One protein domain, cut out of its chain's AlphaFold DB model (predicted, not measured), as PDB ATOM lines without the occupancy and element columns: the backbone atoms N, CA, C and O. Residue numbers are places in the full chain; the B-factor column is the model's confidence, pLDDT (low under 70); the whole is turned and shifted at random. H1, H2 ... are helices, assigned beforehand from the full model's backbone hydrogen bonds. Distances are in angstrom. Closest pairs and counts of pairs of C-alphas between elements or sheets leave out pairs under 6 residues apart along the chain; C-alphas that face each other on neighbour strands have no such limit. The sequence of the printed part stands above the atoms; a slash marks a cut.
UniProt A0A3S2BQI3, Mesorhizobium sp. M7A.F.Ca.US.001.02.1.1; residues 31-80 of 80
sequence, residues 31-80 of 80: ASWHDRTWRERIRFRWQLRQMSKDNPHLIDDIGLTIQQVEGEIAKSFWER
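Overview. This is residues 31 to 80 of the 80 residues of a protein of Mesorhizobium sp. M7A.F.Ca.US.001.02.1.1 (UniProt A0A3S2BQI3). One long helix, H1, makes the length of a rod; at its end the short H2 turns the chain, and H3 folds back slantwise over the later part of H1, while residues 31 to 37 stick out. The printed part has 50 residues with three named helices, in the order H1, H2, H3 along the chain, which hold 38 of them; there is no named strand, and the class is all helix. The whole is only just loose, close to compact, with a radius of gyration of the C-alphas of 11.9 A and spans of 37 by 16 by 15 A.

Arrangement. Look along H1, residues 31 to 54: its residues 48 to 52 alone touch H2, residues 57 to 61, closest at the C-alphas of Ser 52 and Ile 59, 6.6 A. Its residues 45 to 52 alone touch H3, residues 66 to 74, closest at the C-alphas of Arg 45 and Ile 73, 6.0 A; these helices run opposite ways at a steep tilt of 40 degrees. H2 and H3 are close but not clearly touching, the closest C-alphas, of Ile 59 and Ile 66, 6.8 A apart. Every O i to N i+4 pair is within hydrogen-bond range in H2 and H3, and 19 of 20 in H1.

Along the chain. Find C-alpha 31 at (359.131, 287.486, 176.976); H1 runs 34.3 A to C-alpha 54. H2 spans 6.5 A, and H3 runs 12.1 A to C-alpha 74 at (345.247, 290.344, 197.626).

Size, cuts and confidence. The C-alphas of Ala 31 and His 57, the two farthest apart, are 36.8 A apart. The printed part has no cut, both links are tight, and residue 80 is under pLDDT 70.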
ATOM      1  N   ALA A  31     360.585 287.630 176.935       92.44
ATOM      2  CA  ALA A  31     359.131 287.486 176.976       92.44
ATOM      3  C   ALA A  31     358.694 286.074 177.402       92.44
ATOM      4  O   ALA A  31     357.765 285.933 178.194       92.44
ATOM      5  N   SER A  32     359.386 285.029 176.937       93.62
ATOM      6  CA  SER A  32     359.102 283.649 177.340       93.62
ATOM      7  C   SER A  32     359.381 283.407 178.826       93.62
ATOM      8  O   SER A  32     358.595 282.736 179.493       93.62
ATOM      9  N   TRP A  33     360.463 283.972 179.366       92.00
ATOM     10  CA  TRP A  33     360.798 283.847 180.788       92.00
ATOM     11  C   TRP A  33     359.794 284.595 181.662       92.00
ATOM     12  O   TRP A  33     359.360 284.076 182.693       92.00
ATOM     13  N   HIS A  34     359.379 285.783 181.219       88.38
ATOM     14  CA  HIS A  34     358.323 286.543 181.870       88.38
ATOM     15  C   HIS A  34     357.006 285.757 181.892       88.38
ATOM     16  O   HIS A  34     356.417 285.611 182.956       88.38
ATOM     17  N   ASP A  35     356.579 285.182 180.762       87.81
ATOM     18  CA  ASP A  35     355.360 284.364 180.678       87.81
ATOM     19  C   ASP A  35     355.429 283.100 181.554       87.81
ATOM     20  O   ASP A  35     354.461 282.758 182.232       87.81
ATOM     21  N   ARG A  36     356.578 282.416 181.620       88.94
ATOM     22  CA  ARG A  36     356.737 281.267 182.531       88.94
ATOM     23  C   ARG A  36     356.607 281.679 183.992       88.94
ATOM     24  O   ARG A  36     355.768 281.124 184.699       88.94
ATOM     25  N   THR A  37     357.357 282.704 184.398       89.12
ATOM     26  CA  THR A  37     357.304 283.259 185.761       89.12
ATOM     27  C   THR A  37     355.882 283.707 186.106       89.12
ATOM     28  O   THR A  37     355.392 283.486 187.211       89.12
ATOM     29  N   TRP A  38     355.192 284.310 185.136       87.38
ATOM     30  CA  TRP A  38     353.803 284.736 185.242       87.38
ATOM     31  C   TRP A  38     352.861 283.565 185.541       87.38
ATOM     32  O   TRP A  38     352.108 283.585 186.517       87.38
ATOM     33  N   ARG A  39     352.936 282.503 184.734       89.50
ATOM     34  CA  ARG A  39     352.097 281.307 184.898       89.50
ATOM     35  C   ARG A  39     352.373 280.566 186.200       89.50
ATOM     36  O   ARG A  39     351.445 280.003 186.776       89.50
ATOM     37  N   GLU A  40     353.627 280.518 186.635       90.50
ATOM     38  CA  GLU A  40     354.020 279.889 187.900       90.50
ATOM     39  C   GLU A  40     353.451 280.652 189.094       90.50
ATOM     40  O   GLU A  40     352.868 280.038 189.983       90.50
ATOM     41  N   ARG A  41     353.497 281.987 189.066       88.75
ATOM     42  CA  ARG A  41     352.888 282.835 190.103       88.75
ATOM     43  C   ARG A  41     351.380 282.664 190.200       88.75
ATOM     44  O   ARG A  41     350.853 282.539 191.301       88.75
ATOM     45  N   ILE A  42     350.685 282.633 189.061       89.62
ATOM     46  CA  ILE A  42     349.236 282.391 189.045       89.62
ATOM     47  C   ILE A  42     348.924 281.020 189.641       89.62
ATOM     48  O   ILE A  42     348.034 280.914 190.482       89.62
ATOM     49  N   ARG A  43     349.664 279.978 189.236       90.94
ATOM     50  CA  ARG A  43     349.484 278.626 189.782       90.94
ATOM     51  C   ARG A  43     349.730 278.587 191.285       90.94
ATOM     52  O   ARG A  43     348.901 278.031 191.994       90.94
ATOM     53  N   PHE A  44     350.791 279.229 191.760       90.31
ATOM     54  CA  PHE A  44     351.108 279.325 193.181       90.31
ATOM     55  C   PHE A  44     349.985 280.005 193.978       90.31
ATOM     56  O   PHE A  44     349.465 279.418 194.923       90.31
ATOM     57  N   ARG A  45     349.529 281.194 193.555       91.62
ATOM     58  CA  ARG A  45     348.419 281.900 194.224       91.62
ATOM     59  C   ARG A  45     347.119 281.099 194.189       91.62
ATOM     60  O   ARG A  45     346.366 281.095 195.160       91.62
ATOM     61  N   TRP A  46     346.850 280.407 193.083       93.12
ATOM     62  CA  TRP A  46     345.679 279.541 192.973       93.12
ATOM     63  C   TRP A  46     345.763 278.348 193.929       93.12
ATOM     64  O   TRP A  46     344.788 278.080 194.625       93.12
ATOM     65  N   GLN A  47     346.920 277.687 194.019       93.19
ATOM     66  CA  GLN A  47     347.154 276.583 194.952       93.19
ATOM     67  C   GLN A  47     347.020 277.031 196.406       93.19
ATOM     68  O   GLN A  47     346.304 276.378 197.156       93.19
ATOM     69  N   LEU A  48     347.604 278.174 196.777       93.00
ATOM     70  CA  LEU A  48     347.431 278.743 198.114       93.00
ATOM     71  C   LEU A  48     345.960 279.013 198.436       93.00
ATOM     72  O   LEU A  48     345.505 278.698 199.530       93.00
ATOM     73  N   ARG A  49     345.192 279.539 197.473       92.88
ATOM     74  CA  ARG A  49     343.756 279.790 197.652       92.88
ATOM     75  C   ARG A  49     342.928 278.514 197.795       92.88
ATOM     76  O   ARG A  49     341.899 278.552 198.459       92.88
ATOM     77  N   GLN A  50     343.306 277.425 197.123       94.06
ATOM     78  CA  GLN A  50     342.636 276.134 197.314       94.06
ATOM     79  C   GLN A  50     343.028 275.530 198.662       94.06
ATOM     80  O   GLN A  50     342.156 275.182 199.445       94.06
ATOM     81  N   MET A  51     344.323 275.499 198.988       93.00
ATOM     82  CA  MET A  51     344.816 274.983 200.267       93.00
ATOM     83  C   MET A  51     344.213 275.726 201.461       93.00
ATOM     84  O   MET A  51     343.759 275.070 202.389       93.00
ATOM     85  N   SER A  52     344.109 277.058 201.423       92.50
ATOM     86  CA  SER A  52     343.504 277.821 202.525       92.50
ATOM     87  C   SER A  52     342.019 277.516 202.745       92.50
ATOM     88  O   SER A  52     341.518 277.711 203.849       92.50
ATOM     89  N   LYS A  53     341.314 277.034 201.714       92.44
ATOM     90  CA  LYS A  53     339.907 276.625 201.802       92.44
ATOM     91  C   LYS A  53     339.749 275.171 202.217       92.44
ATOM     92  O   LYS A  53     338.953 274.876 203.101       92.44
ATOM     93  N   ASP A  54     340.485 274.285 201.558       94.88
ATOM     94  CA  ASP A  54     340.273 272.846 201.658       94.88
ATOM     95  C   ASP A  54     341.051 272.249 202.835       94.88
ATOM     96  O   ASP A  54     340.574 271.338 203.504       94.88
ATOM     97  N   ASN A  55     342.260 272.759 203.090       92.75
ATOM     98  CA  ASN A  55     343.205 272.208 204.060       92.75
ATOM     99  C   ASN A  55     344.005 273.328 204.756       92.75
ATOM    100  O   ASN A  55     345.222 273.417 204.576       92.75
ATOM    101  N   PRO A  56     343.355 274.196 205.552       90.75
ATOM    102  CA  PRO A  56     344.008 275.369 206.137       90.75
ATOM    103  C   PRO A  56     345.202 275.027 207.041       90.75
ATOM    104  O   PRO A  56     346.145 275.803 207.096       90.75
ATOM    105  N   HIS A  57     345.217 273.854 207.683       91.44
ATOM    106  CA  HIS A  57     346.340 273.395 208.512       91.44
ATOM    107  C   HIS A  57     347.645 273.205 207.715       91.44
ATOM    108  O   HIS A  57     348.725 273.413 208.252       91.44
ATOM    109  N   LEU A  58     347.559 272.893 206.414       92.19
ATOM    110  CA  LEU A  58     348.745 272.744 205.564       92.19
ATOM    111  C   LEU A  58     349.450 274.077 205.294       92.19
ATOM    112  O   LEU A  58     350.611 274.075 204.900       92.19
ATOM    113  N   ILE A  59     348.753 275.205 205.469       93.69
ATOM    114  CA  ILE A  59     349.356 276.538 205.375       93.69
ATOM    115  C   ILE A  59     350.354 276.729 206.525       93.69
ATOM    116  O   ILE A  59     351.484 277.153 206.280       93.69
ATOM    117  N   ASP A  60     349.974 276.315 207.736       89.38
ATOM    118  CA  ASP A  60     350.846 276.370 208.910       89.38
ATOM    119  C   ASP A  60     352.018 275.374 208.787       89.38
ATOM    120  O   ASP A  60     353.151 275.717 209.128       89.38
ATOM    121  N   ASP A  61     351.794 274.185 208.208       92.31
ATOM    122  CA  ASP A  61     352.842 273.166 207.994       92.31
ATOM    123  C   ASP A  61     353.956 273.622 207.033       92.31
ATOM    124  O   ASP A  61     355.109 273.203 207.161       92.31
ATOM    125  N   ILE A  62     353.639 274.501 206.075       90.50
ATOM    126  CA  ILE A  62     354.634 275.132 205.188       90.50
ATOM    127  C   ILE A  62     355.199 276.441 205.763       90.50
ATOM    128  O   ILE A  62     355.959 277.133 205.080       90.50
ATOM    129  N   GLY A  63     354.852 276.779 207.009       92.62
ATOM    130  CA  GLY A  63     355.352 277.951 207.726       92.62
ATOM    131  C   GLY A  63     354.714 279.274 207.304       92.62
ATOM    132  O   GLY A  63     355.323 280.328 207.499       92.62
ATOM    133  N   LEU A  64     353.521 279.242 206.708       93.25
ATOM    134  CA  LEU A  64     352.738 280.432 206.388       93.25
ATOM    135  C   LEU A  64     351.562 280.563 207.351       93.25
ATOM    136  O   LEU A  64     351.073 279.579 207.882       93.25
ATOM    137  N   THR A  65     351.066 281.782 207.538       93.00
ATOM    138  CA  THR A  65     349.779 282.006 208.209       93.00
ATOM    139  C   THR A  65     348.687 282.306 207.190       93.00
ATOM    140  O   THR A  65     348.948 282.818 206.096       93.00
ATOM    141  N   ILE A  66     347.427 282.066 207.560       90.50
ATOM    142  CA  ILE A  66     346.275 282.423 206.715       90.50
ATOM    143  C   ILE A  66     346.288 283.914 206.340       90.50
ATOM    144  O   ILE A  66     346.057 284.251 205.183       90.50
ATOM    145  N   GLN A  67     346.656 284.804 207.267       91.75
ATOM    146  CA  GLN A  67     346.757 286.245 206.998       91.75
ATOM    147  C   GLN A  67     347.829 286.573 205.948       91.75
ATOM    148  O   GLN A  67     347.628 287.442 205.099       91.75
ATOM    149  N   GLN A  68     348.965 285.870 205.969       92.69
ATOM    150  CA  GLN A  68     350.002 286.028 204.945       92.69
ATOM    151  C   GLN A  68     349.513 285.537 203.580       92.69
ATOM    152  O   GLN A  68     349.754 286.198 202.572       92.69
ATOM    153  N   VAL A  69     348.783 284.420 203.545       92.69
ATOM    154  CA  VAL A  69     348.172 283.898 202.314       92.69
ATOM    155  C   VAL A  69     347.140 284.870 201.747       92.69
ATOM    156  O   VAL A  69     347.144 285.137 200.545       92.69
ATOM    157  N   GLU A  70     346.278 285.434 202.588       91.62
ATOM    158  CA  GLU A  70     345.316 286.458 202.177       91.62
ATOM    159  C   GLU A  70     346.022 287.698 201.623       91.62
ATOM    160  O   GLU A  70     345.635 288.190 200.562       91.62
ATOM    161  N   GLY A  71     347.106 288.138 202.267       92.69
ATOM    162  CA  GLY A  71     347.967 289.202 201.755       92.69
ATOM    163  C   GLY A  71     348.547 288.875 200.376       92.69
ATOM    164  O   GLY A  71     348.461 289.693 199.461       92.69
ATOM    165  N   GLU A  72     349.077 287.665 200.182       90.38
ATOM    166  CA  GLU A  72     349.621 287.215 198.892       90.38
ATOM    167  C   GLU A  72     348.566 287.113 197.783       90.38
ATOM    168  O   GLU A  72     348.858 287.398 196.618       90.38
ATOM    169  N   ILE A  73     347.337 286.717 198.121       88.62
ATOM    170  CA  ILE A  73     346.219 286.643 197.172       88.62
ATOM    171  C   ILE A  73     345.692 288.044 196.835       88.62
ATOM    172  O   ILE A  73     345.294 288.278 195.693       88.62
ATOM    173  N   ALA A  74     345.701 288.967 197.800       90.81
ATOM    174  CA  ALA A  74     345.247 290.344 197.626       90.81
ATOM    175  C   ALA A  74     346.219 291.203 196.802       90.81
ATOM    176  O   ALA A  74     345.791 292.188 196.195       90.81
ATOM    177  N   LYS A  75     347.510 290.837 196.749       88.00
ATOM    178  CA  LYS A  75     348.507 291.535 195.925       88.00
ATOM    179  C   LYS A  75     348.051 291.648 194.477       88.00
ATOM    180  O   LYS A  75     347.606 290.671 193.857       88.00
ATOM    181  N   SER A  76     348.297 292.818 193.893       82.50
ATOM    182  CA  SER A  76     348.072 293.012 192.466       82.50
ATOM    183  C   SER A  76     348.893 292.013 191.655       82.50
ATOM    184  O   SER A  76     349.898 291.444 192.095       82.50
ATOM    185  N   PHE A  77     348.439 291.757 190.436       72.38
ATOM    186  CA  PHE A  77     349.017 290.710 189.607       72.38
ATOM    187  C   PHE A  77     350.483 291.043 189.244       72.38
ATOM    188  O   PHE A  77     351.328 290.154 189.225       72.38
ATOM    189  N   TRP A  78     350.803 292.326 189.027       71.50
ATOM    190  CA  TRP A  78     352.140 292.833 188.678       71.50
ATOM    191  C   TRP A  78     353.050 293.092 189.885       71.50
ATOM    192  O   TRP A  78     354.228 293.401 189.714       71.50
ATOM    193  N   GLU A  79     352.509 292.991 191.095       73.62
ATOM    194  CA  GLU A  79     353.219 293.321 192.323       73.62
ATOM    195  C   GLU A  79     354.065 292.131 192.785       73.62
ATOM    196  O   GLU A  79     353.658 290.966 192.666       73.62
ATOM    197  N   ARG A  80     355.298 292.427 193.211       65.12
ATOM    198  CA  ARG A  80     356.310 291.429 193.562       65.12
ATOM    199  C   ARG A  80     356.386 291.229 195.061       65.12
ATOM    200  O   ARG A  80     356.455 292.244 195.775       65.12
TER     201      ARG A  80